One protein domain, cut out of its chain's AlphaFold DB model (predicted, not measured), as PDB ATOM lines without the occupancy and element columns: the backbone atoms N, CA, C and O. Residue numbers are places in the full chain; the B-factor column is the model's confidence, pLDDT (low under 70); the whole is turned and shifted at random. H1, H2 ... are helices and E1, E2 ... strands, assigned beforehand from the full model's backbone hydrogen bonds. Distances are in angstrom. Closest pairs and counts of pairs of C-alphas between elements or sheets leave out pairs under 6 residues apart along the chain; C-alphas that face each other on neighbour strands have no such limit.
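Overview. This is residues 11 to 191 of the 192 residues of the protein "BamA/TamA family outer membrane protein" of Rhodothermaceae bacterium (UniProt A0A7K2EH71). One sheet of seven long strands is twisted and curled like part of a barrel, left open between its edge strands E1 and E7. Part of the long stretch from residue 38 to residue 68 lies in the hollow of this sheet, and three very short helices, H1, H2 and H3, lie towards one end of the long axis, with the loop of residues 103 to 115 at the other end. The printed part has 181 residues, with named elements in the order E1 E2 H1 H2 E3 E4 H3 E5 E6 E7; the sheet's order is E1 E2 E3 E4 E5 E6 E7, antiparallel throughout, and the class is mostly strand. The whole is compact, with a radius of gyration of the C-alphas of 17.5 A, and only just elongated, with spans of 54 by 35 by 27 A.

Arrangement. Begin at the edge strand E1, residues 11 to 20, which forms a hairpin with E2, residues 26 to 37, their directions at 174 degrees; look for N 14 and O 33, 2.9 A apart. Next across the sheet comes E3, residues 88 to 102, antiparallel to E2 at 156 degrees, with N 30 and O 93 at 2.8 A. E3 forms a hairpin with E4, residues 116 to 128, at 177 degrees, with N 94 and O 122 at 2.9 A. Beside E4 runs E5, residues 150 to 161, at 142 degrees, with N 119 and O 156 at 2.8 A. From E5 a meander runs on, each strand the antiparallel neighbour of the one before: E5 and E6, residues 165 to 174, are a hairpin at 157 degrees, with N 157 and O 169 at 2.8 A, and E6 and the edge strand E7, residues 183 to 190, are another at 152 degrees, with N 168 and O 187 at 2.9 A. E1 and E7 are apart. Look for bends at residue 99 in E3, 63 degrees; residue 120 in E4, 60 degrees; residue 154 in E5, 68 degrees; and residue 171 in E6, 56 degrees. Residues 48 to 49 pair antiparallel with residues 85 to 86. H1, residues 69 to 72, is not on the sheet; it is close to but not clearly touching H2, residues 79 to 82, where the closest C-alphas, of Glu 72 and Val 80, are 7.0 A apart. H2 is not on the sheet either. H3, residues 134 to 137, only grazes the sheet; the closest C-alphas of E4 and H3 are those of Trp 128 and Pro 134, 7.1 A apart. The three helices are too short for any O i to N i+4 pair; the one O i to N i+3 pair is within hydrogen-bond range in H3, but not in H1 or H2.

Along the chain. Find C-alpha 11 at (32.421, -18.022, -29.736), where E1 begins its 30.4 A; E2 then covers 35.7 A. E3, the longest strand by residues, runs 38.8 A from C-alpha 88 at (27.620, -10.622, -32.956), and E4 covers 36.3 A. E5 measures 30.8 A, E6 26.2 A and E7 23.5 A, ending at C-alpha 190 at (51.904, -2.897, -30.938).

Size, cuts and confidence. The two C-alphas farthest apart are those of Ala 76 and Glu 104, 55.6 A. The printed part has no cut. The long links are E2 to H1 with 31 residues, E3 to E4 with 13 and H3 to E5 with 12. The mean pLDDT of the printed part is 92.0, and residues 163 and 191 are under 70.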
ATOM      1  N   SER A  11      31.766 -19.030 -28.899       93.69
ATOM      2  CA  SER A  11      32.421 -18.022 -29.736       93.69
ATOM      3  C   SER A  11      32.836 -18.598 -31.081       93.69
ATOM      4  O   SER A  11      33.541 -19.604 -31.154       93.69
ATOM      5  N   VAL A  12      32.467 -17.900 -32.148       95.44
ATOM      6  CA  VAL A  12      32.939 -18.139 -33.511       95.44
ATOM      7  C   VAL A  12      33.650 -16.884 -33.990       95.44
ATOM      8  O   VAL A  12      33.114 -15.783 -33.887       95.44
ATOM      9  N   LEU A  13      34.855 -17.054 -34.527       96.31
ATOM     10  CA  LEU A  13      35.652 -15.977 -35.099       96.31
ATOM     11  C   LEU A  13      36.160 -16.402 -36.476       96.31
ATOM     12  O   LEU A  13      36.774 -17.457 -36.615       96.31
ATOM     13  N   ALA A  14      35.950 -15.544 -37.466       97.50
ATOM     14  CA  ALA A  14      36.557 -15.640 -38.783       97.50
ATOM     15  C   ALA A  14      37.164 -14.278 -39.131       97.50
ATOM     16  O   ALA A  14      36.467 -13.271 -39.105       97.50
ATOM     17  N   ASP A  15      38.453 -14.234 -39.451       96.94
ATOM     18  CA  ASP A  15      39.132 -13.026 -39.930       96.94
ATOM     19  C   ASP A  15      39.932 -13.400 -41.177       96.94
ATOM     20  O   ASP A  15      40.691 -14.371 -41.180       96.94
ATOM     21  N   TYR A  16      39.715 -12.661 -42.259       97.62
ATOM     22  CA  TYR A  16      40.374 -12.856 -43.536       97.62
ATOM     23  C   TYR A  16      40.926 -11.529 -44.037       97.62
ATOM     24  O   TYR A  16      40.217 -10.524 -44.113       97.62
ATOM     25  N   ARG A  17      42.194 -11.538 -44.452       96.50
ATOM     26  CA  ARG A  17      42.882 -10.359 -44.973       96.50
ATOM     27  C   ARG A  17      43.683 -10.714 -46.213       96.50
ATOM     28  O   ARG A  17      44.418 -11.699 -46.228       96.50
ATOM     29  N   ARG A  18      43.567  -9.887 -47.250       97.38
ATOM     30  CA  ARG A  18      44.288 -10.053 -48.515       97.38
ATOM     31  C   ARG A  18      44.960  -8.746 -48.898       97.38
ATOM     32  O   ARG A  18      44.357  -7.679 -48.799       97.38
ATOM     33  N   TYR A  19      46.194  -8.863 -49.371       96.38
ATOM     34  CA  TYR A  19      46.989  -7.747 -49.857       96.38
ATOM     35  C   TYR A  19      47.283  -7.916 -51.342       96.38
ATOM     36  O   TYR A  19      47.562  -9.021 -51.815       96.38
ATOM     37  N   PHE A  20      47.243  -6.801 -52.053       96.56
ATOM     38  CA  PHE A  20      47.665  -6.667 -53.435       96.56
ATOM     39  C   PHE A  20      48.714  -5.560 -53.482       96.56
ATOM     40  O   PHE A  20      48.522  -4.507 -52.877       96.56
ATOM     41  N   PHE A  21      49.812  -5.783 -54.203       93.75
ATOM     42  CA  PHE A  21      50.981  -4.894 -54.188       93.75
ATOM     43  C   PHE A  21      51.246  -4.222 -55.554       93.75
ATOM     44  O   PHE A  21      52.317  -4.424 -56.136       93.75
ATOM     45  N   PRO A  22      50.290  -3.460 -56.127       92.12
ATOM     46  CA  PRO A  22      50.537  -2.694 -57.345       92.12
ATOM     47  C   PRO A  22      51.386  -1.452 -57.037       92.12
ATOM     48  O   PRO A  22      50.873  -0.452 -56.544       92.12
ATOM     49  N   ARG A  23      52.688  -1.482 -57.348       88.44
ATOM     50  CA  ARG A  23      53.597  -0.349 -57.085       88.44
ATOM     51  C   ARG A  23      53.073   0.972 -57.693       88.44
ATOM     52  O   ARG A  23      52.614   0.950 -58.833       88.44
ATOM     53  N   PRO A  24      53.186   2.116 -56.985       88.44
ATOM     54  CA  PRO A  24      53.796   2.303 -55.657       88.44
ATOM     55  C   PRO A  24      52.837   2.044 -54.479       88.44
ATOM     56  O   PRO A  24      53.194   2.295 -53.332       88.44
ATOM     57  N   PHE A  25      51.622   1.567 -54.743       92.81
ATOM     58  CA  PHE A  25      50.575   1.400 -53.747       92.81
ATOM     59  C   PHE A  25      50.491  -0.037 -53.215       92.81
ATOM     60  O   PHE A  25      50.938  -1.008 -53.824       92.81
ATOM     61  N   THR A  26      49.857  -0.182 -52.059       94.50
ATOM     62  CA  THR A  26      49.372  -1.467 -51.556       94.50
ATOM     63  C   THR A  26      47.881  -1.352 -51.309       94.50
ATOM     64  O   THR A  26      47.432  -0.452 -50.607       94.50
ATOM     65  N   LEU A  27      47.107  -2.269 -51.877       96.81
ATOM     66  CA  LEU A  27      45.684  -2.398 -51.600       96.81
ATOM     67  C   LEU A  27      45.499  -3.526 -50.591       96.81
ATOM     68  O   LEU A  27      46.016  -4.627 -50.781       96.81
ATOM     69  N   ALA A  28      44.766  -3.264 -49.520       96.94
ATOM     70  CA  ALA A  28      44.442  -4.254 -48.509       96.94
ATOM     71  C   ALA A  28      42.930  -4.339 -48.344       96.94
ATOM     72  O   ALA A  28      42.263  -3.322 -48.190       96.94
ATOM     73  N   ILE A  29      42.406  -5.559 -48.326       98.00
ATOM     74  CA  ILE A  29      41.021  -5.837 -47.951       98.00
ATOM     75  C   ILE A  29      41.011  -6.727 -46.712       98.00
ATOM     76  O   ILE A  29      41.853  -7.622 -46.575       98.00
ATOM     77  N   ARG A  30      40.067  -6.482 -45.810       97.25
ATOM     78  CA  ARG A  30      39.839  -7.267 -44.599       97.25
ATOM     79  C   ARG A  30      38.348  -7.528 -44.440       97.25
ATOM     80  O   ARG A  30      37.549  -6.620 -44.626       97.25
ATOM     81  N   GLY A  31      37.999  -8.751 -44.069       98.12
ATOM     82  CA  GLY A  31      36.675  -9.132 -43.600       98.12
ATOM     83  C   GLY A  31      36.814  -9.861 -42.272       98.12
ATOM     84  O   GLY A  31      37.681 -10.718 -42.133       98.12
ATOM     85  N   MET A  32      35.985  -9.518 -41.297       97.44
ATOM     86  CA  MET A  32      35.967 -10.153 -39.987       97.44
ATOM     87  C   MET A  32      34.527 -10.390 -39.541       97.44
ATOM     88  O   MET A  32      33.648  -9.563 -39.766       97.44
ATOM     89  N   PHE A  33      34.300 -11.532 -38.910       97.50
ATOM     90  CA  PHE A  33      33.076 -11.890 -38.218       97.50
ATOM     91  C   PHE A  33      33.435 -12.454 -36.845       97.50
ATOM     92  O   PHE A  33      34.254 -13.368 -36.749       97.50
ATOM     93  N   ALA A  34      32.804 -11.935 -35.799       96.00
ATOM     94  CA  ALA A  34      32.890 -12.436 -34.438       96.00
ATOM     95  C   ALA A  34      31.470 -12.612 -33.894       96.00
ATOM     96  O   ALA A  34      30.646 -11.706 -34.000       96.00
ATOM     97  N   GLY A  35      31.160 -13.771 -33.325       94.69
ATOM     98  CA  GLY A  35      29.828 -14.046 -32.802       94.69
ATOM     99  C   GLY A  35      29.855 -14.944 -31.582       94.69
ATOM    100  O   GLY A  35      30.433 -16.025 -31.625       94.69
ATOM    101  N   ASN A  36      29.184 -14.506 -30.522       94.19
ATOM    102  CA  ASN A  36      29.008 -15.237 -29.275       94.19
ATOM    103  C   ASN A  36      27.578 -15.792 -29.225       94.19
ATOM    104  O   ASN A  36      26.634 -15.112 -28.823       94.19
ATOM    105  N   PHE A  37      27.404 -17.024 -29.698       92.31
ATOM    106  CA  PHE A  37      26.108 -17.692 -29.826       92.31
ATOM    107  C   PHE A  37      25.627 -18.237 -28.480       92.31
ATOM    108  O   PHE A  37      26.400 -18.883 -27.770       92.31
ATOM    109  N   GLY A  38      24.358 -17.989 -28.136       88.44
ATOM    110  CA  GLY A  38      23.813 -18.287 -26.808       88.44
ATOM    111  C   GLY A  38      24.268 -17.300 -25.728       88.44
ATOM    112  O   GLY A  38      23.942 -17.481 -24.558       88.44
ATOM    113  N   GLY A  39      25.025 -16.266 -26.109       85.69
ATOM    114  CA  GLY A  39      25.446 -15.195 -25.218       85.69
ATOM    115  C   GLY A  39      24.341 -14.167 -25.001       85.69
ATOM    116  O   GLY A  39      23.586 -13.844 -25.914       85.69
ATOM    117  N   ASP A  40      24.283 -13.615 -23.794       84.25
ATOM    118  CA  ASP A  40      23.358 -12.540 -23.437       84.25
ATOM    119  C   ASP A  40      23.985 -11.173 -23.763       84.25
ATOM    120  O   ASP A  40      25.122 -10.881 -23.392       84.25
ATOM    121  N   GLN A  41      23.244 -10.308 -24.448       79.69
ATOM    122  CA  GLN A  41      23.657  -8.939 -24.773       79.69
ATOM    123  C   GLN A  41      23.901  -8.050 -23.542       79.69
ATOM    124  O   GLN A  41      24.664  -7.086 -23.620       79.69
ATOM    125  N   GLY A  42      23.267  -8.364 -22.407       82.56
ATOM    126  CA  GLY A  42      23.456  -7.665 -21.135       82.56
ATOM    127  C   GLY A  42      24.754  -8.037 -20.416       82.56
ATOM    128  O   GLY A  42      25.153  -7.359 -19.466       82.56
ATOM    129  N   ARG A  43      25.440  -9.099 -20.858       85.81
ATOM    130  CA  ARG A  43      26.691  -9.575 -20.262       85.81
ATOM    131  C   ARG A  43      27.886  -9.040 -21.034       85.81
ATOM    132  O   ARG A  43      27.952  -9.090 -22.257       85.81
ATOM    133  N   VAL A  44      28.876  -8.546 -20.295       85.31
ATOM    134  CA  VAL A  44      30.071  -7.926 -20.885       85.31
ATOM    135  C   VAL A  44      30.913  -8.947 -21.657       85.31
ATOM    136  O   VAL A  44      31.510  -8.589 -22.666       85.31
ATOM    137  N   PHE A  45      30.939 -10.210 -21.218       85.62
ATOM    138  CA  PHE A  45      31.791 -11.252 -21.803       85.62
ATOM    139  C   PHE A  45      31.305 -11.777 -23.158       85.62
ATOM    140  O   PHE A  45      32.126 -12.206 -23.961       85.62
ATOM    141  N   SER A  46      30.001 -11.728 -23.428       88.31
ATOM    142  CA  SER A  46      29.405 -12.140 -24.706       88.31
ATOM    143  C   SER A  46      29.249 -10.989 -25.698       88.31
ATOM    144  O   SER A  46      28.777 -11.206 -26.815       88.31
ATOM    145  N   ARG A  47      29.635  -9.764 -25.323       91.44
ATOM    146  CA  ARG A  47      29.430  -8.566 -26.135       91.44
ATOM    147  C   ARG A  47      30.637  -8.260 -27.017       91.44
ATOM    148  O   ARG A  47      31.715  -7.931 -26.532       91.44
ATOM    149  N   GLU A  48      30.406  -8.258 -28.320       94.31
ATOM    150  CA  GLU A  48      31.305  -7.704 -29.323       94.31
ATOM    151  C   GLU A  48      31.058  -6.203 -29.502       94.31
ATOM    152  O   GLU A  48      29.946  -5.700 -29.314       94.31
ATOM    153  N   SER A  49      32.105  -5.469 -29.876       94.62
ATOM    154  CA  SER A  49      32.039  -4.013 -30.023       94.62
ATOM    155  C   SER A  49      32.829  -3.512 -31.224       94.62
ATOM    156  O   SER A  49      33.926  -3.999 -31.503       94.62
ATOM    157  N   LEU A  50      32.300  -2.470 -31.854       96.69
ATOM    158  CA  LEU A  50      32.886  -1.768 -32.993       96.69
ATOM    159  C   LEU A  50      33.519  -0.424 -32.609       96.69
ATOM    160  O   LEU A  50      34.103   0.254 -33.450       96.69
ATOM    161  N   TYR A  51      33.391  -0.023 -31.343       95.06
ATOM    162  CA  TYR A  51      33.693   1.335 -30.894       95.06
ATOM    163  C   TYR A  51      34.967   1.455 -30.043       95.06
ATOM    164  O   TYR A  51      35.434   2.562 -29.768       95.06
ATOM    165  N   TYR A  52      35.538   0.339 -29.584       93.50
ATOM    166  CA  TYR A  52      36.778   0.351 -28.809       93.50
ATOM    167  C   TYR A  52      37.993   0.210 -29.735       93.50
ATOM    168  O   TYR A  52      38.085  -0.799 -30.429       93.50
ATOM    169  N   PRO A  53      38.964   1.145 -29.708       90.12
ATOM    170  CA  PRO A  53      40.102   1.153 -30.638       90.12
ATOM    171  C   PRO A  53      41.019  -0.070 -30.527       90.12
ATOM    172  O   PRO A  53      41.697  -0.426 -31.482       90.12
ATOM    173  N   TYR A  54      41.019  -0.740 -29.376       87.44
ATOM    174  CA  TYR A  54      41.844  -1.924 -29.124       87.44
ATOM    175  C   TYR A  54      41.128  -3.243 -29.432       87.44
ATOM    176  O   TYR A  54      41.677  -4.319 -29.201       87.44
ATOM    177  N   TYR A  55      39.885  -3.179 -29.915       89.62
ATOM    178  CA  TYR A  55      39.105  -4.361 -30.251       89.62
ATOM    179  C   TYR A  55      39.261  -4.680 -31.733       89.62
ATOM    180  O   TYR A  55      39.363  -3.801 -32.586       89.62
ATOM    181  N   ARG A  56      39.226  -5.974 -32.062       88.81
ATOM    182  CA  ARG A  56      39.419  -6.463 -33.437       88.81
ATOM    183  C   ARG A  56      38.405  -5.892 -34.432       88.81
ATOM    184  O   ARG A  56      38.736  -5.774 -35.612       88.81
ATOM    185  N   GLY A  57      37.193  -5.591 -33.959       91.88
ATOM    186  CA  GLY A  57      36.078  -5.058 -34.743       91.88
ATOM    187  C   GLY A  57      36.023  -3.536 -34.815       91.88
ATOM    188  O   GLY A  57      35.023  -3.006 -35.277       91.88
ATOM    189  N   PHE A  58      37.047  -2.824 -34.343       95.62
ATOM    190  CA  PHE A  58      37.034  -1.367 -34.333       95.62
ATOM    191  C   PHE A  58      36.797  -0.762 -35.724       95.62
ATOM    192  O   PHE A  58      37.502  -1.088 -36.680       95.62
ATOM    193  N   VAL A  59      35.839   0.163 -35.805       97.69
ATOM    194  CA  VAL A  59      35.570   0.995 -36.983       97.69
ATOM    195  C   VAL A  59      36.106   2.398 -36.703       97.69
ATOM    196  O   VAL A  59      35.654   3.078 -35.773       97.69
ATOM    197  N   ARG A  60      37.060   2.869 -37.514       96.81
ATOM    198  CA  ARG A  60      37.624   4.220 -37.349       96.81
ATOM    199  C   ARG A  60      36.522   5.275 -37.421       96.81
ATOM    200  O   ARG A  60      35.581   5.156 -38.196       96.81
ATOM    201  N   GLY A  61      36.615   6.313 -36.596       96.19
ATOM    202  CA  GLY A  61      35.572   7.346 -36.486       96.19
ATOM    203  C   GLY A  61      34.383   6.987 -35.582       96.19
ATOM    204  O   GLY A  61      33.523   7.838 -35.362       96.19
ATOM    205  N   TYR A  62      34.352   5.786 -34.996       96.94
ATOM    206  CA  TYR A  62      33.351   5.378 -33.998       96.94
ATOM    207  C   TYR A  62      33.979   5.091 -32.629       96.94
ATOM    208  O   TYR A  62      33.461   4.296 -31.857       96.94
ATOM    209  N   ASN A  63      35.100   5.739 -32.301       95.69
ATOM    210  CA  ASN A  63      35.723   5.608 -30.983       95.69
ATOM    211  C   ASN A  63      34.783   6.129 -29.884       95.69
ATOM    212  O   ASN A  63      34.298   7.251 -30.005       95.69
ATOM    213  N   TYR A  64      34.579   5.372 -28.800       94.19
ATOM    214  CA  TYR A  64      33.730   5.811 -27.677       94.19
ATOM    215  C   TYR A  64      34.118   7.190 -27.131       94.19
ATOM    216  O   TYR A  64      33.246   7.978 -26.785       94.19
ATOM    217  N   ASN A  65      35.418   7.498 -27.097       93.31
ATOM    218  CA  ASN A  65      35.927   8.769 -26.586       93.31
ATOM    219  C   ASN A  65      35.598   9.962 -27.491       93.31
ATOM    220  O   ASN A  65      35.803  11.099 -27.081       93.31
ATOM    221  N   SER A  66      35.138   9.733 -28.727       94.50
ATOM    222  CA  SER A  66      34.755  10.815 -29.634       94.50
ATOM    223  C   SER A  66      33.254  11.103 -29.641       94.50
ATOM    224  O   SER A  66      32.847  12.007 -30.373       94.50
ATOM    225  N   PHE A  67      32.434  10.376 -28.877       94.75
ATOM    226  CA  PHE A  67      30.995  10.630 -28.775       94.75
ATOM    227  C   PHE A  67      30.698  11.853 -27.918       94.75
ATOM    228  O   PHE A  67      31.184  11.962 -26.795       94.75
ATOM    229  N   ASP A  68      29.859  12.736 -28.449       94.25
ATOM    230  CA  ASP A  68      29.125  13.709 -27.659       94.25
ATOM    231  C   ASP A  68      27.733  13.145 -27.355       94.25
ATOM    232  O   ASP A  68      26.813  13.218 -28.168       94.25
ATOM    233  N   PHE A  69      27.579  12.523 -26.188       92.88
ATOM    234  CA  PHE A  69      26.309  11.902 -25.805       92.88
ATOM    235  C   PHE A  69      25.180  12.923 -25.585       92.88
ATOM    236  O   PHE A  69      24.019  12.530 -25.614       92.88
ATOM    237  N   GLY A  70      25.484  14.210 -25.376       91.62
ATOM    238  CA  GLY A  70      24.463  15.249 -25.219       91.62
ATOM    239  C   GLY A  70      23.834  15.663 -26.548       91.62
ATOM    240  O   GLY A  70      22.637  15.934 -26.604       91.62
ATOM    241  N   GLU A  71      24.625  15.676 -27.622       91.88
ATOM    242  CA  GLU A  71      24.171  16.099 -28.953       91.88
ATOM    243  C   GLU A  71      23.791  14.927 -29.872       91.88
ATOM    244  O   GLU A  71      22.873  15.036 -30.689       91.88
ATOM    245  N   GLU A  72      24.488  13.793 -29.764       92.38
ATOM    246  CA  GLU A  72      24.324  12.658 -30.682       92.38
ATOM    247  C   GLU A  72      23.214  11.687 -30.242       92.38
ATOM    248  O   GLU A  72      22.590  11.042 -31.090       92.38
ATOM    249  N   CYS A  73      22.916  11.594 -28.941       93.19
ATOM    250  CA  CYS A  73      21.842  10.747 -28.415       93.19
ATOM    251  C   CYS A  73      20.490  11.475 -28.456       93.19
ATOM    252  O   CYS A  73      20.037  12.038 -27.462       93.19
ATOM    253  N   ARG A  74      19.826  11.453 -29.616       88.88
ATOM    254  CA  ARG A  74      18.505  12.091 -29.805       88.88
ATOM    255  C   ARG A  74      17.311  11.215 -29.407       88.88
ATOM    256  O   ARG A  74      16.177  11.684 -29.438       88.88
ATOM    257  N   ASP A  75      17.558   9.962 -29.049       91.75
ATOM    258  CA  ASP A  75      16.558   8.993 -28.606       91.75
ATOM    259  C   ASP A  75      16.903   8.437 -27.216       91.75
ATOM    260  O   ASP A  75      18.057   8.483 -26.786       91.75
ATOM    261  N   ALA A  76      15.901   7.899 -26.516       89.31
ATOM    262  CA  ALA A  76      16.039   7.436 -25.132       89.31
ATOM    263  C   ALA A  76      17.070   6.305 -24.954       89.31
ATOM    264  O   ALA A  76      17.637   6.161 -23.874       89.31
ATOM    265  N   GLU A  77      17.327   5.515 -26.001       90.25
ATOM    266  CA  GLU A  77      18.260   4.386 -25.967       90.25
ATOM    267  C   GLU A  77      19.635   4.734 -26.552       90.25
ATOM    268  O   GLU A  77      20.509   3.870 -26.617       90.25
ATOM    269  N   CYS A  78      19.851   5.982 -26.983       94.19
ATOM    270  CA  CYS A  78      21.019   6.410 -27.745       94.19
ATOM    271  C   CYS A  78      21.395   5.411 -28.853       94.19
ATOM    272  O   CYS A  78      22.495   4.844 -28.880       94.19
ATOM    273  N   SER A  79      20.466   5.196 -29.783       94.00
ATOM    274  CA  SER A  79      20.587   4.258 -30.904       94.00
ATOM    275  C   SER A  79      21.911   4.381 -31.670       94.00
ATOM    276  O   SER A  79      22.458   3.380 -32.137       94.00
ATOM    277  N   VAL A  80      22.451   5.598 -31.811       94.69
ATOM    278  CA  VAL A  80      23.730   5.893 -32.489       94.69
ATOM    279  C   VAL A  80      24.907   5.174 -31.820       94.69
ATOM    280  O   VAL A  80      25.801   4.680 -32.506       94.69
ATOM    281  N   TYR A  81      24.889   5.063 -30.492       95.12
ATOM    282  CA  TYR A  81      25.910   4.363 -29.722       95.12
ATOM    283  C   TYR A  81      25.576   2.878 -29.543       95.12
ATOM    284  O   TYR A  81      26.436   2.016 -29.732       95.12
ATOM    285  N   THR A  82      24.323   2.546 -29.225       94.38
ATOM    286  CA  THR A  82      23.933   1.166 -28.896       94.38
ATOM    287  C   THR A  82      23.983   0.204 -30.081       94.38
ATOM    288  O   THR A  82      24.152  -0.999 -29.873       94.38
ATOM    289  N   ARG A  83      23.944   0.707 -31.325       95.06
ATOM    290  CA  ARG A  83      24.175  -0.096 -32.545       95.06
ATOM    291  C   ARG A  83      25.617  -0.583 -32.720       95.06
ATOM    292  O   ARG A  83      25.860  -1.462 -33.537       95.06
ATOM    293  N   LEU A  84      26.579  -0.011 -31.991       96.25
ATOM    294  CA  LEU A  84      28.007  -0.330 -32.132       96.25
ATOM    295  C   LEU A  84      28.436  -1.558 -31.340       96.25
ATOM    296  O   LEU A  84      29.615  -1.912 -31.343       96.25
ATOM    297  N   PHE A  85      27.513  -2.191 -30.629       95.31
ATOM    298  CA  PHE A  85      27.781  -3.411 -29.896       95.31
ATOM    299  C   PHE A  85      26.597  -4.364 -29.964       95.31
ATOM    300  O   PHE A  85      25.449  -3.958 -30.157       95.31
ATOM    301  N   GLY A  86      26.899  -5.640 -29.782       94.88
ATOM    302  CA  GLY A  86      25.924  -6.717 -29.751       94.88
ATOM    303  C   GLY A  86      26.608  -8.040 -29.444       94.88
ATOM    304  O   GLY A  86      27.808  -8.070 -29.188       94.88
ATOM    305  N   THR A  87      25.876  -9.145 -29.465       94.81
ATOM    306  CA  THR A  87      26.480 -10.478 -29.277       94.81
ATOM    307  C   THR A  87      27.225 -10.968 -30.518       94.81
ATOM    308  O   THR A  87      28.035 -11.892 -30.441       94.81
ATOM    309  N   ARG A  88      26.973 -10.342 -31.673       95.38
ATOM    310  CA  ARG A  88      27.620 -10.622 -32.956       95.38
ATOM    311  C   ARG A  88      28.055  -9.320 -33.613       95.38
ATOM    312  O   ARG A  88      27.369  -8.304 -33.516       95.38
ATOM    313  N   ALA A  89      29.189  -9.363 -34.297       96.88
ATOM    314  CA  ALA A  89      29.741  -8.254 -35.047       96.88
ATOM    315  C   ALA A  89      30.386  -8.741 -36.349       96.88
ATOM    316  O   ALA A  89      31.046  -9.778 -36.393       96.88
ATOM    317  N   ALA A  90      30.227  -7.954 -37.404       97.31
ATOM    318  CA  ALA A  90      30.934  -8.110 -38.662       97.31
ATOM    319  C   ALA A  90      31.619  -6.794 -39.033       97.31
ATOM    320  O   ALA A  90      31.105  -5.713 -38.749       97.31
ATOM    321  N   LEU A  91      32.771  -6.896 -39.683       97.94
ATOM    322  CA  LEU A  91      33.569  -5.781 -40.170       97.94
ATOM    323  C   LEU A  91      34.050  -6.111 -41.582       97.94
ATOM    324  O   LEU A  91      34.551  -7.206 -41.828       97.94
ATOM    325  N   ALA A  92      33.985  -5.148 -42.489       98.12
ATOM    326  CA  ALA A  92      34.782  -5.158 -43.702       98.12
ATOM    327  C   ALA A  92      35.551  -3.842 -43.823       98.12
ATOM    328  O   ALA A  92      35.072  -2.783 -43.430       98.12
ATOM    329  N   SER A  93      36.772  -3.914 -44.338       97.94
ATOM    330  CA  SER A  93      37.649  -2.757 -44.483       97.94
ATOM    331  C   SER A  93      38.427  -2.854 -45.785       97.94
ATOM    332  O   SER A  93      38.923  -3.926 -46.144       97.94
ATOM    333  N   ALA A  94      38.533  -1.731 -46.481       98.38
ATOM    334  CA  ALA A  94      39.391  -1.556 -47.638       98.38
ATOM    335  C   ALA A  94      40.367  -0.410 -47.361       98.38
ATOM    336  O   ALA A  94      39.964   0.674 -46.945       98.38
ATOM    337  N   GLU A  95      41.653  -0.640 -47.606       97.88
ATOM    338  CA  GLU A  95      42.704   0.361 -47.448       97.88
ATOM    339  C   GLU A  95      43.557   0.446 -48.715       97.88
ATOM    340  O   GLU A  95      43.982  -0.575 -49.257       97.88
ATOM    341  N   ILE A  96      43.864   1.666 -49.143       97.12
ATOM    342  CA  ILE A  96      44.941   1.964 -50.090       97.12
ATOM    343  C   ILE A  96      46.090   2.595 -49.319       97.12
ATOM    344  O   ILE A  96      45.872   3.511 -48.535       97.12
ATOM    345  N   ARG A  97      47.308   2.100 -49.516       95.38
ATOM    346  CA  ARG A  97      48.493   2.499 -48.756       95.38
ATOM    347  C   ARG A  97      49.599   2.943 -49.688       95.38
ATOM    348  O   ARG A  97      49.819   2.324 -50.728       95.38
ATOM    349  N   LEU A  98      50.304   3.984 -49.282       94.12
ATOM    350  CA  LEU A  98      51.475   4.536 -49.930       94.12
ATOM    351  C   LEU A  98      52.588   4.631 -48.878       94.12
ATOM    352  O   LEU A  98      52.520   5.500 -48.002       94.12
ATOM    353  N   PRO A  99      53.610   3.767 -48.938       91.50
ATOM    354  CA  PRO A  99      54.761   3.887 -48.059       91.50
ATOM    355  C   PRO A  99      55.608   5.088 -48.504       91.50
ATOM    356  O   PRO A  99      56.399   5.009 -49.443       91.50
ATOM    357  N   LEU A 100      55.390   6.238 -47.868       88.88
ATOM    358  CA  LEU A 100      55.991   7.508 -48.263       88.88
ATOM    359  C   LEU A 100      57.467   7.574 -47.860       88.88
ATOM    360  O   LEU A 100      58.316   7.829 -48.709       88.88
ATOM    361  N   LEU A 101      57.763   7.329 -46.582       87.94
ATOM    362  CA  LEU A 101      59.122   7.329 -46.039       87.94
ATOM    363  C   LEU A 101      59.494   5.917 -45.594       87.94
ATOM    364  O   LEU A 101      58.706   5.245 -44.927       87.94
ATOM    365  N   GLY A 102      60.700   5.474 -45.927       83.12
ATOM    366  CA  GLY A 102      61.195   4.167 -45.510       83.12
ATOM    367  C   GLY A 102      62.622   3.912 -45.971       83.12
ATOM    368  O   GLY A 102      63.389   4.843 -46.195       83.12
ATOM    369  N   THR A 103      62.985   2.640 -46.097       76.88
ATOM    370  CA  THR A 103      64.253   2.223 -46.716       76.88
ATOM    371  C   THR A 103      64.143   2.266 -48.240       76.88
ATOM    372  O   THR A 103      63.036   2.305 -48.773       76.88
ATOM    373  N   GLU A 104      65.265   2.157 -48.956       70.56
ATOM    374  CA  GLU A 104      65.292   2.094 -50.433       70.56
ATOM    375  C   GLU A 104      64.414   0.977 -51.028       70.56
ATOM    376  O   GLU A 104      63.995   1.061 -52.180       70.56
ATOM    377  N   VAL A 105      64.116  -0.066 -50.246       72.06
ATOM    378  CA  VAL A 105      63.289  -1.207 -50.667       72.06
ATOM    379  C   VAL A 105      61.813  -1.019 -50.299       72.06
ATOM    380  O   VAL A 105      60.940  -1.586 -50.958       72.06
ATOM    381  N   LEU A 106      61.517  -0.256 -49.240       70.31
ATOM    382  CA  LEU A 106      60.192  -0.204 -48.611       70.31
ATOM    383  C   LEU A 106      59.489   1.152 -48.723       70.31
ATOM    384  O   LEU A 106      58.286   1.182 -48.499       70.31
ATOM    385  N   GLY A 107      60.190   2.246 -49.033       74.06
ATOM    386  CA  GLY A 107      59.629   3.598 -49.093       74.06
ATOM    387  C   GLY A 107      59.849   4.286 -50.438       74.06
ATOM    388  O   GLY A 107      60.816   4.007 -51.141       74.06
ATOM    389  N   LEU A 108      58.952   5.215 -50.785       81.44
ATOM    390  CA  LEU A 108      59.092   6.071 -51.967       81.44
ATOM    391  C   LEU A 108      60.273   7.045 -51.823       81.44
ATOM    392  O   LEU A 108      60.968   7.333 -52.795       81.44
ATOM    393  N   ILE A 109      60.493   7.547 -50.606       83.81
ATOM    394  CA  ILE A 109      61.598   8.432 -50.236       83.81
ATOM    395  C   ILE A 109      62.456   7.711 -49.192       83.81
ATOM    396  O   ILE A 109      61.941   7.228 -48.177       83.81
ATOM    397  N   ASN A 110      63.770   7.660 -49.427       84.62
ATOM    398  CA  ASN A 110      64.718   7.042 -48.504       84.62
ATOM    399  C   ASN A 110      64.896   7.921 -47.253       84.62
ATOM    400  O   ASN A 110      65.633   8.906 -47.261       84.62
ATOM    401  N   PHE A 111      64.187   7.565 -46.185       83.56
ATOM    402  CA  PHE A 111      64.289   8.176 -44.864       83.56
ATOM    403  C   PHE A 111      63.980   7.121 -43.784       83.56
ATOM    404  O   PHE A 111      62.865   7.052 -43.261       83.56
ATOM    405  N   PRO A 112      64.957   6.263 -43.441       79.06
ATOM    406  CA  PRO A 112      64.732   5.098 -42.583       79.06
ATOM    407  C   PRO A 112      64.508   5.453 -41.106       79.06
ATOM    408  O   PRO A 112      64.071   4.605 -40.337       79.06
ATOM    409  N   TYR A 113      64.788   6.696 -40.701       80.50
ATOM    410  CA  TYR A 113      64.649   7.156 -39.316       80.50
ATOM    411  C   TYR A 113      63.192   7.359 -38.883       80.50
ATOM    412  O   TYR A 113      62.903   7.326 -37.688       80.50
ATOM    413  N   LEU A 114      62.277   7.567 -39.835       83.94
ATOM    414  CA  LEU A 114      60.849   7.730 -39.567       83.94
ATOM    415  C   LEU A 114      60.028   7.060 -40.675       83.94
ATOM    416  O   LEU A 114      59.549   7.751 -41.577       83.94
ATOM    417  N   PRO A 115      59.861   5.726 -40.636       87.06
ATOM    418  CA  PRO A 115      59.003   5.041 -41.588       87.06
ATOM    419  C   PRO A 115      57.565   5.565 -41.484       87.06
ATOM    420  O   PRO A 115      56.924   5.450 -40.434       87.06
ATOM    421  N   LEU A 116      57.083   6.150 -42.582       90.56
ATOM    422  CA  LEU A 116      55.782   6.807 -42.699       90.56
ATOM    423  C   LEU A 116      55.003   6.190 -43.854       90.56
ATOM    424  O   LEU A 116      55.417   6.262 -45.012       90.56
ATOM    425  N   GLU A 117      53.835   5.653 -43.538       92.25
ATOM    426  CA  GLU A 117      52.857   5.165 -44.503       92.25
ATOM    427  C   GLU A 117      51.637   6.088 -44.495       92.25
ATOM    428  O   GLU A 117      51.014   6.307 -43.457       92.25
ATOM    429  N   LEU A 118      51.283   6.624 -45.660       95.25
ATOM    430  CA  LEU A 118      50.005   7.295 -45.864       95.25
ATOM    431  C   LEU A 118      48.985   6.265 -46.329       95.25
ATOM    432  O   LEU A 118      49.296   5.418 -47.164       95.25
ATOM    433  N   LEU A 119      47.756   6.343 -45.836       96.25
ATOM    434  CA  LEU A 119      46.694   5.449 -46.274       96.25
ATOM    435  C   LEU A 119      45.345   6.151 -46.379       96.25
ATOM    436  O   LEU A 119      45.047   7.073 -45.630       96.25
ATOM    437  N   GLY A 120      44.523   5.695 -47.314       98.06
ATOM    438  CA  GLY A 120      43.093   5.977 -47.361       98.06
ATOM    439  C   GLY A 120      42.333   4.722 -46.960       98.06
ATOM    440  O   GLY A 120      42.703   3.629 -47.391       98.06
ATOM    441  N   PHE A 121      41.293   4.860 -46.146       98.12
ATOM    442  CA  PHE A 121      40.484   3.736 -45.692       98.12
ATOM    443  C   PHE A 121      38.991   3.945 -45.932       98.12
ATOM    444  O   PHE A 121      38.493   5.073 -45.953       98.12
ATOM    445  N   ALA A 122      38.293   2.823 -46.066       98.50
ATOM    446  CA  ALA A 122      36.850   2.704 -45.990       98.50
ATOM    447  C   ALA A 122      36.519   1.509 -45.090       98.50
ATOM    448  O   ALA A 122      36.836   0.370 -45.438       98.50
ATOM    449  N   ASP A 123      35.900   1.774 -43.943       98.12
ATOM    450  CA  ASP A 123      35.491   0.758 -42.981       98.12
ATOM    451  C   ASP A 123      33.967   0.675 -42.940       98.12
ATOM    452  O   ASP A 123      33.272   1.691 -42.932       98.12
ATOM    453  N   VAL A 124      33.447  -0.544 -42.868       98.19
ATOM    454  CA  VAL A 124      32.050  -0.834 -42.561       98.19
ATOM    455  C   VAL A 124      31.999  -1.853 -41.437       98.19
ATOM    456  O   VAL A 124      32.686  -2.869 -41.476       98.19
ATOM    457  N   GLY A 125      31.186  -1.587 -40.425       97.81
ATOM    458  CA  GLY A 125      30.947  -2.498 -39.319       97.81
ATOM    459  C   GLY A 125      29.464  -2.619 -39.025       97.81
ATOM    460  O   GLY A 125      28.694  -1.689 -39.235       97.81
ATOM    461  N   MET A 126      29.045  -3.768 -38.527       97.38
ATOM    462  CA  MET A 126      27.672  -4.008 -38.108       97.38
ATOM    463  C   MET A 126      27.686  -4.881 -36.861       97.38
ATOM    464  O   MET A 126      28.396  -5.883 -36.837       97.38
ATOM    465  N   ALA A 127      26.924  -4.505 -35.836       96.69
ATOM    466  CA  ALA A 127      26.760  -5.301 -34.628       96.69
ATOM    467  C   ALA A 127      25.275  -5.514 -34.325       96.69
ATOM    468  O   ALA A 127      24.457  -4.597 -34.433       96.69
ATOM    469  N   TRP A 128      24.929  -6.742 -33.957       95.50
ATOM    470  CA  TRP A 128      23.555  -7.168 -33.721       95.50
ATOM    471  C   TRP A 128      23.495  -8.221 -32.618       95.50
ATOM    472  O   TRP A 128      24.511  -8.798 -32.217       95.50
ATOM    473  N   ASN A 129      22.295  -8.438 -32.099       93.81
ATOM    474  CA  ASN A 129      22.039  -9.349 -30.998       93.81
ATOM    475  C   ASN A 129      21.457 -10.681 -31.470       93.81
ATOM    476  O   ASN A 129      21.279 -10.951 -32.657       93.81
ATOM    477  N   GLU A 130      21.202 -11.567 -30.514       88.19
ATOM    478  CA  GLU A 130      20.451 -12.787 -30.778       88.19
ATOM    479  C   GLU A 130      18.975 -12.472 -31.024       88.19
ATOM    480  O   GLU A 130      18.387 -11.673 -30.304       88.19
ATOM    481  N   GLY A 131      18.390 -13.079 -32.058       87.06
ATOM    482  CA  GLY A 131      17.013 -12.805 -32.490       87.06
ATOM    483  C   GLY A 131      16.879 -11.687 -33.530       87.06
ATOM    484  O   GLY A 131      15.852 -11.617 -34.202       87.06
ATOM    485  N   ASP A 132      17.921 -10.876 -33.724       91.56
ATOM    486  CA  ASP A 132      17.975  -9.882 -34.795       91.56
ATOM    487  C   ASP A 132      18.149 -10.553 -36.170       91.56
ATOM    488  O   ASP A 132      18.918 -11.505 -36.323       91.56
ATOM    489  N   ASP A 133      17.465 -10.026 -37.190       91.94
ATOM    490  CA  ASP A 133      17.637 -10.440 -38.586       91.94
ATOM    491  C   ASP A 133      18.677  -9.534 -39.269       91.94
ATOM    492  O   ASP A 133      18.353  -8.394 -39.633       91.94
ATOM    493  N   PRO A 134      19.922 -10.007 -39.473       90.06
ATOM    494  CA  PRO A 134      20.978  -9.166 -40.011       90.06
ATOM    495  C   PRO A 134      20.683  -8.714 -41.444       90.06
ATOM    496  O   PRO A 134      21.069  -7.613 -41.821       90.06
ATOM    497  N   PHE A 135      19.952  -9.503 -42.240       91.00
ATOM    498  CA  PHE A 135      19.662  -9.151 -43.630       91.00
ATOM    499  C   PHE A 135      18.688  -7.978 -43.736       91.00
ATOM    500  O   PHE A 135      18.826  -7.151 -44.634       91.00
ATOM    501  N   LYS A 136      17.743  -7.853 -42.796       91.88
ATOM    502  CA  LYS A 136      16.833  -6.695 -42.730       91.88
ATOM    503  C   LYS A 136      17.527  -5.415 -42.278       91.88
ATOM    504  O   LYS A 136      17.066  -4.327 -42.613       91.88
ATOM    505  N   MET A 137      18.616  -5.544 -41.529       91.88
ATOM    506  CA  MET A 137      19.406  -4.422 -41.029       91.88
ATOM    507  C   MET A 137      20.407  -3.886 -42.059       91.88
ATOM    508  O   MET A 137      20.920  -2.786 -41.870       91.88
ATOM    509  N   LEU A 138      20.678  -4.616 -43.152       92.69
ATOM    510  CA  LEU A 138      21.569  -4.192 -44.243       92.69
ATOM    511  C   LEU A 138      20.956  -3.048 -45.068       92.69
ATOM    512  O   LEU A 138      20.580  -3.205 -46.228       92.69
ATOM    513  N   LYS A 139      20.879  -1.871 -44.455       94.31
ATOM    514  CA  LYS A 139      20.433  -0.620 -45.057       94.31
ATOM    515  C   LYS A 139      21.495   0.438 -44.812       94.31
ATOM    516  O   LYS A 139      22.033   0.541 -43.712       94.31
ATOM    517  N   PHE A 140      21.790   1.239 -45.827       94.88
ATOM    518  CA  PHE A 140      22.634   2.411 -45.644       94.88
ATOM    519  C   PHE A 140      21.752   3.602 -45.284       94.88
ATOM    520  O   PHE A 140      21.263   4.303 -46.163       94.88
ATOM    521  N   GLU A 141      21.565   3.818 -43.987       94.75
ATOM    522  CA  GLU A 141      20.811   4.955 -43.468       94.75
ATOM    523  C   GLU A 141      21.722   5.786 -42.566       94.75
ATOM    524  O   GLU A 141      22.482   5.239 -41.763       94.75
ATOM    525  N   ARG A 142      21.706   7.110 -42.734       93.31
ATOM    526  CA  ARG A 142      22.613   8.019 -42.007       93.31
ATOM    527  C   ARG A 142      22.003   8.561 -40.724       93.31
ATOM    528  O   ARG A 142      22.731   8.817 -39.770       93.31
ATOM    529  N   ASP A 143      20.687   8.730 -40.719       91.56
ATOM    530  CA  ASP A 143      19.916   9.213 -39.584       91.56
ATOM    531  C   ASP A 143      18.721   8.281 -39.362       91.56
ATOM    532  O   ASP A 143      17.733   8.325 -40.087       91.56
ATOM    533  N   THR A 144      18.854   7.369 -38.405       92.69
ATOM    534  CA  THR A 144      17.817   6.396 -38.054       92.69
ATOM    535  C   THR A 144      18.016   5.937 -36.622       92.69
ATOM    536  O   THR A 144      19.140   5.983 -36.127       92.69
ATOM    537  N   VAL A 145      16.951   5.456 -35.987       92.12
ATOM    538  CA  VAL A 145      17.007   4.751 -34.698       92.12
ATOM    539  C   VAL A 145      17.184   3.238 -34.864       92.12
ATOM    540  O   VAL A 145      17.483   2.541 -33.899       92.12
ATOM    541  N   GLU A 146      17.030   2.717 -36.085       92.88
ATOM    542  CA  GLU A 146      17.243   1.302 -36.382       92.88
ATOM    543  C   GLU A 146      18.729   0.922 -36.258       92.88
ATOM    544  O   GLU A 146      19.639   1.720 -36.513       92.88
ATOM    545  N   ARG A 147      18.987  -0.347 -35.918       93.12
ATOM    546  CA  ARG A 147      20.325  -0.932 -36.039       93.12
ATOM    547  C   ARG A 147      20.659  -1.091 -37.519       93.12
ATOM    548  O   ARG A 147      20.101  -1.944 -38.200       93.12
ATOM    549  N   VAL A 148      21.586  -0.267 -37.988       96.19
ATOM    550  CA  VAL A 148      22.121  -0.288 -39.352       96.19
ATOM    551  C   VAL A 148      23.649  -0.359 -39.315       96.19
ATOM    552  O   VAL A 148      24.250   0.092 -38.330       96.19
ATOM    553  N   PRO A 149      24.299  -0.898 -40.362       97.25
ATOM    554  CA  PRO A 149      25.742  -0.838 -40.510       97.25
ATOM    555  C   PRO A 149      26.276   0.586 -40.375       97.25
ATOM    556  O   PRO A 149      25.713   1.548 -40.901       97.25
ATOM    557  N   VAL A 150      27.403   0.699 -39.690       97.81
ATOM    558  CA  VAL A 150      28.169   1.927 -39.557       97.81
ATOM    559  C   VAL A 150      29.300   1.937 -40.567       97.81
ATOM    560  O   VAL A 150      30.015   0.953 -40.728       97.81
ATOM    561  N   VAL A 151      29.454   3.053 -41.261       98.12
ATOM    562  CA  VAL A 151      30.449   3.245 -42.312       98.12
ATOM    563  C   VAL A 151      31.278   4.471 -41.976       98.12
ATOM    564  O   VAL A 151      30.754   5.480 -41.485       98.12
ATOM    565  N   SER A 152      32.572   4.402 -42.255       98.31
ATOM    566  CA  SER A 152      33.461   5.556 -42.232       98.31
ATOM    567  C   SER A 152      34.485   5.495 -43.350       98.31
ATOM    568  O   SER A 152      34.878   4.430 -43.821       98.31
ATOM    569  N   VAL A 153      34.925   6.674 -43.774       98.50
ATOM    570  CA  VAL A 153      36.024   6.834 -44.728       98.50
ATOM    571  C   VAL A 153      36.977   7.904 -44.232       98.50
ATOM    572  O   VAL A 153      36.574   8.801 -43.487       98.50
ATOM    573  N   GLY A 154      38.234   7.839 -44.655       98.19
ATOM    574  CA  GLY A 154      39.189   8.861 -44.264       98.19
ATOM    575  C   GLY A 154      40.623   8.619 -44.718       98.19
ATOM    576  O   GLY A 154      40.978   7.498 -45.084       98.19
ATOM    577  N   PRO A 155      41.468   9.660 -44.699       98.12
ATOM    578  CA  PRO A 155      42.912   9.500 -44.742       98.12
ATOM    579  C   PRO A 155      43.482   9.182 -43.352       98.12
ATOM    580  O   PRO A 155      42.941   9.584 -42.318       98.12
ATOM    581  N   ALA A 156      44.625   8.506 -43.329       97.19
ATOM    582  CA  ALA A 156      45.427   8.277 -42.141       97.19
ATOM    583  C   ALA A 156      46.927   8.249 -42.466       97.19
ATOM    584  O   ALA A 156      47.341   8.058 -43.609       97.19
ATOM    585  N   ALA A 157      47.733   8.439 -41.432       95.56
ATOM    586  CA  ALA A 157      49.181   8.339 -41.455       95.56
ATOM    587  C   ALA A 157      49.624   7.373 -40.357       95.56
ATOM    588  O   ALA A 157      49.223   7.521 -39.200       95.56
ATOM    589  N   ARG A 158      50.446   6.389 -40.719       93.88
ATOM    590  CA  ARG A 158      51.059   5.424 -39.805       93.88
ATOM    591  C   ARG A 158      52.549   5.689 -39.700       93.88
ATOM    592  O   ARG A 158      53.256   5.693 -40.704       93.88
ATOM    593  N   PHE A 159      53.010   5.847 -38.472       91.25
ATOM    594  CA  PHE A 159      54.409   5.988 -38.113       91.25
ATOM    595  C   PHE A 159      54.843   4.698 -37.428       91.25
ATOM    596  O   PHE A 159      54.264   4.319 -36.409       91.25
ATOM    597  N   ASN A 160      55.844   4.014 -37.977       86.38
ATOM    598  CA  ASN A 160      56.448   2.868 -37.304       86.38
ATOM    599  C   ASN A 160      57.640   3.355 -36.471       86.38
ATOM    600  O   ASN A 160      58.707   3.653 -37.006       86.38
ATOM    601  N   LEU A 161      57.445   3.472 -35.159       79.31
ATOM    602  CA  LEU A 161      58.480   3.893 -34.227       79.31
ATOM    603  C   LEU A 161      59.341   2.687 -33.847       79.31
ATOM    604  O   LEU A 161      58.959   1.853 -33.021       79.31
ATOM    605  N   LEU A 162      60.532   2.632 -34.448       72.12
ATOM    606  CA  LEU A 162      61.620   1.716 -34.086       72.12
ATOM    607  C   LEU A 162      61.264   0.218 -34.180       72.12
ATOM    608  O   LEU A 162      61.949  -0.602 -33.578       72.12
ATOM    609  N   GLY A 163      60.210  -0.157 -34.916       68.62
ATOM    610  CA  GLY A 163      59.765  -1.549 -35.049       68.62
ATOM    611  C   GLY A 163      58.983  -2.095 -33.850       68.62
ATOM    612  O   GLY A 163      58.640  -3.272 -33.848       68.62
ATOM    613  N   TYR A 164      58.687  -1.268 -32.842       73.44
ATOM    614  CA  TYR A 164      58.003  -1.698 -31.612       73.44
ATOM    615  C   TYR A 164      56.582  -1.157 -31.487       73.44
ATOM    616  O   TYR A 164      55.722  -1.797 -30.879       73.44
ATOM    617  N   LEU A 165      56.335   0.029 -32.040       85.62
ATOM    618  CA  LEU A 165      55.096   0.766 -31.848       85.62
ATOM    619  C   LEU A 165      54.657   1.382 -33.170       85.62
ATOM    620  O   LEU A 165      55.411   2.114 -33.806       85.62
ATOM    621  N   VAL A 166      53.413   1.127 -33.555       88.62
ATOM    622  CA  VAL A 166      52.777   1.795 -34.685       88.62
ATOM    623  C   VAL A 166      51.838   2.855 -34.137       88.62
ATOM    624  O   VAL A 166      50.845   2.550 -33.477       88.62
ATOM    625  N   PHE A 167      52.158   4.113 -34.413       92.69
ATOM    626  CA  PHE A 167      51.270   5.229 -34.136       92.69
ATOM    627  C   PHE A 167      50.487   5.562 -35.399       92.69
ATOM    628  O   PHE A 167      51.079   5.861 -36.433       92.69
ATOM    629  N   GLU A 168      49.161   5.506 -35.329       94.25
ATOM    630  CA  GLU A 168      48.292   5.918 -36.429       94.25
ATOM    631  C   GLU A 168      47.521   7.172 -36.029       94.25
ATOM    632  O   GLU A 168      46.887   7.207 -34.975       94.25
ATOM    633  N   ILE A 169      47.538   8.172 -36.904       95.81
ATOM    634  CA  ILE A 169      46.656   9.336 -36.848       95.81
ATOM    635  C   ILE A 169      45.727   9.247 -38.047       95.81
ATOM    636  O   ILE A 169      46.192   9.057 -39.169       95.81
ATOM    637  N   TYR A 170      44.429   9.416 -37.838       97.25
ATOM    638  CA  TYR A 170      43.444   9.382 -38.911       97.25
ATOM    639  C   TYR A 170      42.474  10.554 -38.812       97.25
ATOM    640  O   TYR A 170      42.155  11.028 -37.722       97.25
ATOM    641  N   TYR A 171      41.971  10.999 -39.959       98.06
ATOM    642  CA  TYR A 171      40.802  11.864 -40.047       98.06
ATOM    643  C   TYR A 171      39.652  11.023 -40.590       98.06
ATOM    644  O   TYR A 171      39.705  10.590 -41.733       98.06
ATOM    645  N   ALA A 172      38.640  10.746 -39.774       98.06
ATOM    646  CA  ALA A 172      37.527   9.883 -40.151       98.06
ATOM    647  C   ALA A 172      36.248  10.695 -40.342       98.06
ATOM    648  O   ALA A 172      35.897  11.514 -39.494       98.06
ATOM    649  N   TYR A 173      35.517  10.403 -41.414       98.12
ATOM    650  CA  TYR A 173      34.155  10.872 -41.634       98.12
ATOM    651  C   TYR A 173      33.160   9.717 -41.399       98.12
ATOM    652  O   TYR A 173      33.023   8.851 -42.269       98.12
ATOM    653  N   PRO A 174      32.496   9.651 -40.229       97.69
ATOM    654  CA  PRO A 174      31.463   8.656 -39.935       97.69
ATOM    655  C   PRO A 174      30.116   9.032 -40.574       97.69
ATOM    656  O   PRO A 174      29.551  10.089 -40.297       97.69
ATOM    657  N   PHE A 175      29.549   8.155 -41.405       97.44
ATOM    658  CA  PHE A 175      28.293   8.455 -42.105       97.44
ATOM    659  C   PHE A 175      27.049   8.386 -41.210       97.44
ATOM    660  O   PHE A 175      26.120   9.163 -41.437       97.44
ATOM    661  N   GLN A 176      27.054   7.508 -40.199       96.31
ATOM    662  CA  GLN A 176      25.963   7.275 -39.238       96.31
ATOM    663  C   GLN A 176      26.061   8.173 -37.991       96.31
ATOM    664  O   GLN A 176      25.359   7.949 -37.009       96.31
ATOM    665  N   ARG A 177      26.939   9.186 -38.011       95.50
ATOM    666  CA  ARG A 177      27.060  10.216 -36.964       95.50
ATOM    667  C   ARG A 177      26.972  11.611 -37.597       95.50
ATOM    668  O   ARG A 177      27.979  12.323 -37.659       95.50
ATOM    669  N   PRO A 178      25.800  12.000 -38.139       91.94
ATOM    670  CA  PRO A 178      25.669  13.227 -38.922       91.94
ATOM    671  C   PRO A 178      25.980  14.499 -38.119       91.94
ATOM    672  O   PRO A 178      26.506  15.444 -38.697       91.94
ATOM    673  N   GLN A 179      25.730  14.509 -36.805       91.81
ATOM    674  CA  GLN A 179      26.037  15.634 -35.911       91.81
ATOM    675  C   GLN A 179      27.544  15.816 -35.702       91.81
ATOM    676  O   GLN A 179      28.027  16.941 -35.633       91.81
ATOM    677  N   LYS A 180      28.304  14.713 -35.632       94.12
ATOM    678  CA  LYS A 180      29.741  14.760 -35.335       94.12
ATOM    679  C   LYS A 180      30.565  15.316 -36.493       94.12
ATOM    680  O   LYS A 180      31.541  16.030 -36.277       94.12
ATOM    681  N   GLY A 181      30.212  14.922 -37.716       93.81
ATOM    682  CA  GLY A 181      31.017  15.205 -38.899       93.81
ATOM    683  C   GLY A 181      32.418  14.578 -38.851       93.81
ATOM    684  O   GLY A 181      32.711  13.657 -38.078       93.81
ATOM    685  N   GLY A 182      33.290  15.062 -39.736       96.25
ATOM    686  CA  GLY A 182      34.655  14.559 -39.854       96.25
ATOM    687  C   GLY A 182      35.544  15.032 -38.707       96.25
ATOM    688  O   GLY A 182      35.568  16.219 -38.383       96.25
ATOM    689  N   HIS A 183      36.287  14.110 -38.101       97.44
ATOM    690  CA  HIS A 183      37.105  14.394 -36.924       97.44
ATOM    691  C   HIS A 183      38.398  13.581 -36.904       97.44
ATOM    692  O   HIS A 183      38.517  12.533 -37.541       97.44
ATOM    693  N   PHE A 184      39.370  14.065 -36.133       96.88
ATOM    694  CA  PHE A 184      40.631  13.368 -35.918       96.88
ATOM    695  C   PHE A 184      40.509  12.298 -34.834       96.88
ATOM    696  O   PHE A 184      39.780  12.449 -33.853       96.88
ATOM    697  N   GLY A 185      41.277  11.232 -34.998       95.19
ATOM    698  CA  GLY A 185      41.538  10.245 -33.968       95.19
ATOM    699  C   GLY A 185      42.961   9.722 -34.087       95.19
ATOM    700  O   GLY A 185      43.655   9.960 -35.077       95.19
ATOM    701  N   PHE A 186      43.395   9.016 -33.053       93.81
ATOM    702  CA  PHE A 186      44.691   8.363 -33.041       93.81
ATOM    703  C   PHE A 186      44.597   7.007 -32.348       93.81
ATOM    704  O   PHE A 186      43.703   6.772 -31.531       93.81
ATOM    705  N   GLN A 187      45.529   6.119 -32.675       91.31
ATOM    706  CA  GLN A 187      45.680   4.828 -32.018       91.31
ATOM    707  C   GLN A 187      47.152   4.441 -31.893       91.31
ATOM    708  O   GLN A 187      47.991   4.805 -32.719       91.31
ATOM    709  N   LEU A 188      47.440   3.694 -30.832       90.12
ATOM    710  CA  LEU A 188      48.740   3.103 -30.555       90.12
ATOM    711  C   LEU A 188      48.585   1.592 -30.677       90.12
ATOM    712  O   LEU A 188      47.877   0.970 -29.885       90.12
ATOM    713  N   LEU A 189      49.216   1.023 -31.695       86.19
ATOM    714  CA  LEU A 189      49.191  -0.402 -31.981       86.19
ATOM    715  C   LEU A 189      50.569  -0.999 -31.673       86.19
ATOM    716  O   LEU A 189      51.588  -0.377 -31.988       86.19
ATOM    717  N   PRO A 190      50.637  -2.193 -31.068       80.06
ATOM    718  CA  PRO A 190      51.904  -2.897 -30.938       80.06
ATOM    719  C   PRO A 190      52.459  -3.264 -32.327       80.06
ATOM    720  O   PRO A 190      51.698  -3.563 -33.243       80.06
ATOM    721  N   GLY A 191      53.784  -3.212 -32.493       61.41
ATOM    722  CA  GLY A 191      54.466  -3.390 -33.783       61.41
ATOM    723  C   GLY A 191      54.752  -4.835 -34.215       61.41
ATOM    724  O   GLY A 191      55.579  -5.014 -35.108       61.41
TER     725      GLY A 191